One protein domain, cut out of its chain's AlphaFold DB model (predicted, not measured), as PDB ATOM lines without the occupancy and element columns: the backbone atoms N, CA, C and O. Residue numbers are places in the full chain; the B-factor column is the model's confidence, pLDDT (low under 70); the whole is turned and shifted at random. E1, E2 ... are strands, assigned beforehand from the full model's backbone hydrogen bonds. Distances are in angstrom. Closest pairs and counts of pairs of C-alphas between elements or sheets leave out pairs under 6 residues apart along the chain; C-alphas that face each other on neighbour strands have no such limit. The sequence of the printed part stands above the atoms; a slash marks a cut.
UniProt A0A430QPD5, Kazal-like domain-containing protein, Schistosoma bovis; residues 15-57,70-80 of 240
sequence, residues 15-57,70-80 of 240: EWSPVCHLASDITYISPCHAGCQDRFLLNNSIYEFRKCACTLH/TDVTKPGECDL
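Overview. This is residues 15 to 57 and 70 to 80 of the 240 residues of the protein "Kazal-like domain-containing protein" of Schistosoma bovis (UniProt A0A430QPD5). A single strongly twisted and curled sheet makes the body: a short hairpin, E1 and E2, at one side and a longer hairpin, E3 and E4, at the other, with the short strand E5 inserted between them. The chain between E2 and E3, residues 29 to 35, joins the sheet's two edge strands. The printed part has 54 residues with no named helix and five strands, E1 to E5 along the chain; the sheet's order is E2 E1 E5 E4 E3, all antiparallel. The class is all strand, though only 24 of the 54 residues are in named elements. The whole is compact, with a radius of gyration of the C-alphas of 10.0 A and spans of 29 by 24 by 23 A.

Along the chain. E1, residues 19 to 21, begins with C-alpha 19 at (-37.701, 13.130, -46.818) and is 6.6 A long. E2 has residues 26 to 28, 6.5 A. E3, residues 36 to 42, measures 16.3 A, and E4, residues 46 to 52, 17.5 A. E5, residues 72 to 75, is 10.0 A long and ends with C-alpha 75 at (-37.908, 14.391, -51.047).

Arrangement. In the hairpin of E1 and E2, at 148 degrees, N 21 and O 26 are 2.9 A apart, within hydrogen-bond range. E1 is also antiparallel to E5, at 155 degrees, with N 20 and O 74 at 2.8 A. E5 is staggered: residues 73 to 75 pair with E1 and 72 to 73 with E4, where N 73 and O 49 are 2.8 A apart at 136 degrees. In the hairpin of E4 and E3, at 154 degrees, N 48 and O 40 are 2.7 A apart. From edge to edge the strands' lines turn by 98 degrees. E2 and E3 are apart.

Size, cuts and confidence. The two C-alphas farthest apart, of Asn 44 and His 57, are 30.0 A apart. Residues 58 to 69 are not printed, and C-alphas 57 and 70 are 12.3 A apart across this cut. Of the links that are printed whole, no link is long. The mean pLDDT of the printed part is 79.5; residues 56 to 57, 70 to 71 and 80 are under 70.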
ATOM      1  N   GLU A  15     -27.173   5.548 -45.836       79.38
ATOM      2  CA  GLU A  15     -27.905   6.136 -46.955       79.38
ATOM      3  C   GLU A  15     -28.589   7.442 -46.535       79.38
ATOM      4  O   GLU A  15     -29.468   7.455 -45.672       79.38
ATOM      5  N   TRP A  16     -28.181   8.542 -47.172       81.25
ATOM      6  CA  TRP A  16     -28.707   9.880 -46.923       81.25
ATOM      7  C   TRP A  16     -29.624  10.321 -48.064       81.25
ATOM      8  O   TRP A  16     -29.161  10.631 -49.162       81.25
ATOM      9  N   SER A  17     -30.930  10.355 -47.808       85.12
ATOM     10  CA  SER A  17     -31.936  10.832 -48.761       85.12
ATOM     11  C   SER A  17     -33.098  11.455 -47.984       85.12
ATOM     12  O   SER A  17     -34.117  10.794 -47.787       85.12
ATOM     13  N   PRO A  18     -32.940  12.685 -47.464       86.69
ATOM     14  CA  PRO A  18     -33.899  13.263 -46.536       86.69
ATOM     15  C   PRO A  18     -35.281  13.367 -47.177       86.69
ATOM     16  O   PRO A  18     -35.413  13.722 -48.353       86.69
ATOM     17  N   VAL A  19     -36.306  13.042 -46.395       87.19
ATOM     18  CA  VAL A  19     -37.701  13.130 -46.818       87.19
ATOM     19  C   VAL A  19     -38.539  13.820 -45.748       87.19
ATOM     20  O   VAL A  19     -38.430  13.516 -44.560       87.19
ATOM     21  N   CYS A  20     -39.406  14.728 -46.176       86.25
ATOM     22  CA  CYS A  20     -40.322  15.457 -45.318       86.25
ATOM     23  C   CYS A  20     -41.697  14.800 -45.322       86.25
ATOM     24  O   CYS A  20     -42.331  14.687 -46.377       86.25
ATOM     25  N   HIS A  21     -42.191  14.423 -44.143       84.75
ATOM     26  CA  HIS A  21     -43.577  14.009 -43.988       84.75
ATOM     27  C   HIS A  21     -44.484  15.231 -43.797       84.75
ATOM     28  O   HIS A  21     -44.494  15.845 -42.731       84.75
ATOM     29  N   LEU A  22     -45.276  15.562 -44.822       81.06
ATOM     30  CA  LEU A  22     -46.056  16.807 -44.887       81.06
ATOM     31  C   LEU A  22     -47.113  16.951 -43.783       81.06
ATOM     32  O   LEU A  22     -47.466  18.073 -43.436       81.06
ATOM     33  N   ALA A  23     -47.646  15.847 -43.250       77.12
ATOM     34  CA  ALA A  23     -48.705  15.914 -42.242       77.12
ATOM     35  C   ALA A  23     -48.176  16.093 -40.809       77.12
ATOM     36  O   ALA A  23     -48.868  16.687 -39.986       77.12
ATOM     37  N   SER A  24     -46.970  15.601 -40.501       74.44
ATOM     38  CA  SER A  24     -46.352  15.763 -39.174       74.44
ATOM     39  C   SER A  24     -45.264  16.835 -39.130       74.44
ATOM     40  O   SER A  24     -44.775  17.115 -38.043       74.44
ATOM     41  N   ASP A  25     -44.856  17.381 -40.281       76.88
ATOM     42  CA  ASP A  25     -43.730  18.320 -40.423       76.88
ATOM     43  C   ASP A  25     -42.407  17.753 -39.864       76.88
ATOM     44  O   ASP A  25     -41.584  18.462 -39.293       76.88
ATOM     45  N   ILE A  26     -42.216  16.429 -39.994       77.62
ATOM     46  CA  ILE A  26     -41.018  15.721 -39.514       77.62
ATOM     47  C   ILE A  26     -40.169  15.303 -40.709       77.62
ATOM     48  O   ILE A  26     -40.661  14.675 -41.652       77.62
ATOM     49  N   THR A  27     -38.874  15.600 -40.626       82.75
ATOM     50  CA  THR A  27     -37.877  15.150 -41.601       82.75
ATOM     51  C   THR A  27     -37.272  13.819 -41.158       82.75
ATOM     52  O   THR A  27     -36.808  13.676 -40.027       82.75
ATOM     53  N   TYR A  28     -37.262  12.839 -42.059       82.50
ATOM     54  CA  TYR A  28     -36.627  11.535 -41.872       82.50
ATOM     55  C   TYR A  28     -35.374  11.437 -42.741       82.50
ATOM     56  O   TYR A  28     -35.344  11.962 -43.850       82.50
ATOM     57  N   ILE A  29     -34.355  10.714 -42.267       81.75
ATOM     58  CA  ILE A  29     -33.062  10.561 -42.962       81.75
ATOM     59  C   ILE A  29     -33.184   9.872 -44.331       81.75
ATOM     60  O   ILE A  29     -32.387  10.124 -45.233       81.75
ATOM     61  N   SER A  30     -34.172   8.981 -44.470       85.75
ATOM     62  CA  SER A  30     -34.482   8.285 -45.715       85.75
ATOM     63  C   SER A  30     -35.936   7.792 -45.747       85.75
ATOM     64  O   SER A  30     -36.539   7.596 -44.683       85.75
ATOM     65  N   PRO A  31     -36.512   7.526 -46.938       85.69
ATOM     66  CA  PRO A  31     -37.862   6.963 -47.054       85.69
ATOM     67  C   PRO A  31     -37.984   5.579 -46.397       85.69
ATOM     68  O   PRO A  31     -39.044   5.224 -45.885       85.69
ATOM     69  N   CYS A  32     -36.886   4.820 -46.344       85.00
ATOM     70  CA  CYS A  32     -36.819   3.534 -45.652       85.00
ATOM     71  C   CYS A  32     -36.971   3.702 -44.133       85.00
ATOM     72  O   CYS A  32     -37.740   2.980 -43.501       85.00
ATOM     73  N   HIS A  33     -36.293   4.695 -43.551       83.50
ATOM     74  CA  HIS A  33     -36.394   4.999 -42.120       83.50
ATOM     75  C   HIS A  33     -37.762   5.569 -41.731       83.50
ATOM     76  O   HIS A  33     -38.173   5.416 -40.587       83.50
ATOM     77  N   ALA A  34     -38.486   6.174 -42.675       81.12
ATOM     78  CA  ALA A  34     -39.889   6.546 -42.505       81.12
ATOM     79  C   ALA A  34     -40.859   5.347 -42.657       81.12
ATOM     80  O   ALA A  34     -42.050   5.465 -42.359       81.12
ATOM     81  N   GLY A  35     -40.373   4.184 -43.108       83.75
ATOM     82  CA  GLY A  35     -41.177   2.981 -43.323       83.75
ATOM     83  C   GLY A  35     -42.143   3.090 -44.505       83.75
ATOM     84  O   GLY A  35     -43.209   2.483 -44.457       83.75
ATOM     85  N   CYS A  36     -41.822   3.897 -45.522       85.31
ATOM     86  CA  CYS A  36     -42.673   4.079 -46.701       85.31
ATOM     87  C   CYS A  36     -42.582   2.873 -47.645       85.31
ATOM     88  O   CYS A  36     -41.485   2.424 -47.977       85.31
ATOM     89  N   GLN A  37     -43.732   2.365 -48.093       82.62
ATOM     90  CA  GLN A  37     -43.808   1.196 -48.982       82.62
ATOM     91  C   GLN A  37     -43.969   1.574 -50.455       82.62
ATOM     92  O   GLN A  37     -43.449   0.883 -51.331       82.62
ATOM     93  N   ASP A  38     -44.661   2.681 -50.732       83.19
ATOM     94  CA  ASP A  38     -44.975   3.086 -52.096       83.19
ATOM     95  C   ASP A  38     -44.117   4.280 -52.529       83.19
ATOM     96  O   ASP A  38     -43.941   5.240 -51.771       83.19
ATOM     97  N   ARG A  39     -43.646   4.249 -53.782       84.81
ATOM     98  CA  ARG A  39     -42.986   5.371 -54.466       84.81
ATOM     99  C   ARG A  39     -43.738   5.715 -55.751       84.81
ATOM    100  O   ARG A  39     -44.023   4.833 -56.558       84.81
ATOM    101  N   PHE A  40     -44.018   6.992 -55.960       83.56
ATOM    102  CA  PHE A  40     -44.703   7.518 -57.135       83.56
ATOM    103  C   PHE A  40     -43.837   8.586 -57.795       83.56
ATOM    104  O   PHE A  40     -43.184   9.361 -57.107       83.56
ATOM    105  N   LEU A  41     -43.808   8.632 -59.125       84.44
ATOM    106  CA  LEU A  41     -43.102   9.676 -59.865       84.44
ATOM    107  C   LEU A  41     -44.110  10.757 -60.272       84.44
ATOM    108  O   LEU A  41     -45.003  10.500 -61.078       84.44
ATOM    109  N   LEU A  42     -43.964  11.958 -59.721       79.56
ATOM    110  CA  LEU A  42     -44.757  13.132 -60.056       79.56
ATOM    111  C   LEU A  42     -44.009  13.992 -61.086       79.56
ATOM    112  O   LEU A  42     -42.831  14.315 -60.914       79.56
ATOM    113  N   ASN A  43     -44.703  14.377 -62.163       75.69
ATOM    114  CA  ASN A  43     -44.206  15.300 -63.194       75.69
ATOM    115  C   ASN A  43     -42.796  14.956 -63.722       75.69
ATOM    116  O   ASN A  43     -41.965  15.839 -63.931       75.69
ATOM    117  N   ASN A  44     -42.519  13.659 -63.900       72.19
ATOM    118  CA  ASN A  44     -41.292  13.117 -64.493       72.19
ATOM    119  C   ASN A  44     -39.958  13.562 -63.847       72.19
ATOM    120  O   ASN A  44     -38.905  13.403 -64.461       72.19
ATOM    121  N   SER A  45     -39.987  14.123 -62.631       74.50
ATOM    122  CA  SER A  45     -38.802  14.706 -61.974       74.50
ATOM    123  C   SER A  45     -38.803  14.623 -60.444       74.50
ATOM    124  O   SER A  45     -37.727  14.635 -59.851       74.50
ATOM    125  N   ILE A  46     -39.966  14.504 -59.790       79.50
ATOM    126  CA  ILE A  46     -40.076  14.496 -58.324       79.50
ATOM    127  C   ILE A  46     -40.668  13.164 -57.867       79.50
ATOM    128  O   ILE A  46     -41.706  12.740 -58.364       79.50
ATOM    129  N   TYR A  47     -40.029  12.501 -56.906       83.25
ATOM    130  CA  TYR A  47     -40.587  11.304 -56.273       83.25
ATOM    131  C   TYR A  47     -41.543  11.696 -55.137       83.25
ATOM    132  O   TYR A  47     -41.293  12.655 -54.424       83.25
ATOM    133  N   GLU A  48     -42.629  10.959 -54.941       86.38
ATOM    134  CA  GLU A  48     -43.505  11.038 -53.771       86.38
ATOM    135  C   GLU A  48     -43.549   9.673 -53.089       86.38
ATOM    136  O   GLU A  48     -43.713   8.649 -53.751       86.38
ATOM    137  N   PHE A  49     -43.444   9.654 -51.764       85.44
ATOM    138  CA  PHE A  49     -43.534   8.435 -50.965       85.44
ATOM    139  C   PHE A  49     -44.853   8.405 -50.189       85.44
ATOM    140  O   PHE A  49     -45.308   9.442 -49.705       85.44
ATOM    141  N   ARG A  50     -45.487   7.232 -50.084       82.75
ATOM    142  CA  ARG A  50     -46.754   7.033 -49.351       82.75
ATOM    143  C   ARG A  50     -46.726   5.756 -48.514       82.75
ATOM    144  O   ARG A  50     -45.845   4.911 -48.699       82.75
ATOM    145  N   LYS A  51     -47.732   5.605 -47.641       80.50
ATOM    146  CA  LYS A  51     -47.889   4.467 -46.722       80.50
ATOM    147  C   LYS A  51     -46.656   4.305 -45.839       80.50
ATOM    148  O   LYS A  51     -46.010   3.258 -45.840       80.50
ATOM    149  N   CYS A  52     -46.294   5.380 -45.153       81.88
ATOM    150  CA  CYS A  52     -45.161   5.394 -44.243       81.88
ATOM    151  C   CYS A  52     -45.618   4.887 -42.866       81.88
ATOM    152  O   CYS A  52     -46.607   5.357 -42.318       81.88
ATOM    153  N   ALA A  53     -44.942   3.877 -42.317       78.56
ATOM    154  CA  ALA A  53     -45.334   3.270 -41.041       78.56
ATOM    155  C   ALA A  53     -44.847   4.062 -39.812       78.56
ATOM    156  O   ALA A  53     -45.410   3.932 -38.725       78.56
ATOM    157  N   CYS A  54     -43.794   4.872 -39.964       76.19
ATOM    158  CA  CYS A  54     -43.200   5.646 -38.870       76.19
ATOM    159  C   CYS A  54     -43.866   7.002 -38.627       76.19
ATOM    160  O   CYS A  54     -43.545   7.679 -37.653       76.19
ATOM    161  N   THR A  55     -44.810   7.387 -39.481       70.12
ATOM    162  CA  THR A  55     -45.519   8.667 -39.450       70.12
ATOM    163  C   THR A  55     -46.797   8.550 -38.613       70.12
ATOM    164  O   THR A  55     -47.894   8.878 -39.054       70.12
ATOM    165  N   LEU A  56     -46.698   8.008 -37.393       58.69
ATOM    166  CA  LEU A  56     -47.892   7.759 -36.585       58.69
ATOM    167  C   LEU A  56     -48.447   9.074 -36.010       58.69
ATOM    168  O   LEU A  56     -47.927   9.618 -35.036       58.69
ATOM    169  N   HIS A  57     -49.540   9.563 -36.594       54.03
ATOM    170  CA  HIS A  57     -50.419  10.555 -35.979       54.03
ATOM    171  C   HIS A  57     -51.315   9.839 -34.955       54.03
ATOM    172  O   HIS A  57     -51.959   8.843 -35.286       54.03
ATOM    173  N   THR A  70     -52.861  14.536 -46.978       50.50
ATOM    174  CA  THR A  70     -51.809  13.855 -47.707       50.50
ATOM    175  C   THR A  70     -50.820  13.173 -46.759       50.50
ATOM    176  O   THR A  70     -49.885  13.823 -46.302       50.50
ATOM    177  N   ASP A  71     -50.978  11.860 -46.525       67.62
ATOM    178  CA  ASP A  71     -49.890  10.953 -46.107       67.62
ATOM    179  C   ASP A  71     -48.907  10.805 -47.278       67.62
ATOM    180  O   ASP A  71     -48.762   9.765 -47.920       67.62
ATOM    181  N   VAL A  72     -48.362  11.950 -47.670       76.81
ATOM    182  CA  VAL A  72     -47.414  12.119 -48.749       76.81
ATOM    183  C   VAL A  72     -46.156  12.618 -48.084       76.81
ATOM    184  O   VAL A  72     -46.172  13.567 -47.297       76.81
ATOM    185  N   THR A  73     -45.069  11.956 -48.415       84.00
ATOM    186  CA  THR A  73     -43.742  12.311 -47.965       84.00
ATOM    187  C   THR A  73     -42.958  12.727 -49.204       84.00
ATOM    188  O   THR A  73     -42.895  11.982 -50.187       84.00
ATOM    189  N   LYS A  74     -42.424  13.948 -49.201       86.25
ATOM    190  CA  LYS A  74     -41.677  14.512 -50.333       86.25
ATOM    191  C   LYS A  74     -40.172  14.414 -50.092       86.25
ATOM    192  O   LYS A  74     -39.753  14.452 -48.940       86.25
ATOM    193  N   PRO A  75     -39.353  14.291 -51.147       83.31
ATOM    194  CA  PRO A  75     -37.908  14.391 -51.047       83.31
ATOM    195  C   PRO A  75     -37.513  15.807 -50.636       83.31
ATOM    196  O   PRO A  75     -38.127  16.780 -51.075       83.31
ATOM    197  N   GLY A  76     -36.467  15.896 -49.825       83.50
ATOM    198  CA  GLY A  76     -36.010  17.132 -49.210       83.50
ATOM    199  C   GLY A  76     -36.373  17.220 -47.731       83.50
ATOM    200  O   GLY A  76     -37.119  16.406 -47.185       83.50
ATOM    201  N   GLU A  77     -35.793  18.217 -47.082       80.75
ATOM    202  CA  GLU A  77     -36.087  18.570 -45.697       80.75
ATOM    203  C   GLU A  77     -37.437  19.295 -45.623       80.75
ATOM    204  O   GLU A  77     -37.883  19.892 -46.606       80.75
ATOM    205  N   CYS A  78     -38.116  19.219 -44.478       80.62
ATOM    206  CA  CYS A  78     -39.336  19.995 -44.285       80.62
ATOM    207  C   CYS A  78     -39.031  21.492 -44.280       80.62
ATOM    208  O   CYS A  78     -37.978  21.915 -43.796       80.62
ATOM    209  N   ASP A  79     -39.974  22.292 -44.789       76.19
ATOM    210  CA  ASP A  79     -39.871  23.742 -44.706       76.19
ATOM    211  C   ASP A  79     -39.796  24.139 -43.233       76.19
ATOM    212  O   ASP A  79     -40.754  24.034 -42.464       76.19
ATOM    213  N   LEU A  80     -38.625  24.630 -42.833       69.88
ATOM    214  CA  LEU A  80     -38.449  25.281 -41.550       69.88
ATOM    215  C   LEU A  80     -39.429  26.447 -41.513       69.88
ATOM    216  O   LEU A  80     -39.213  27.457 -42.176       69.88
TER     217      LEU A  80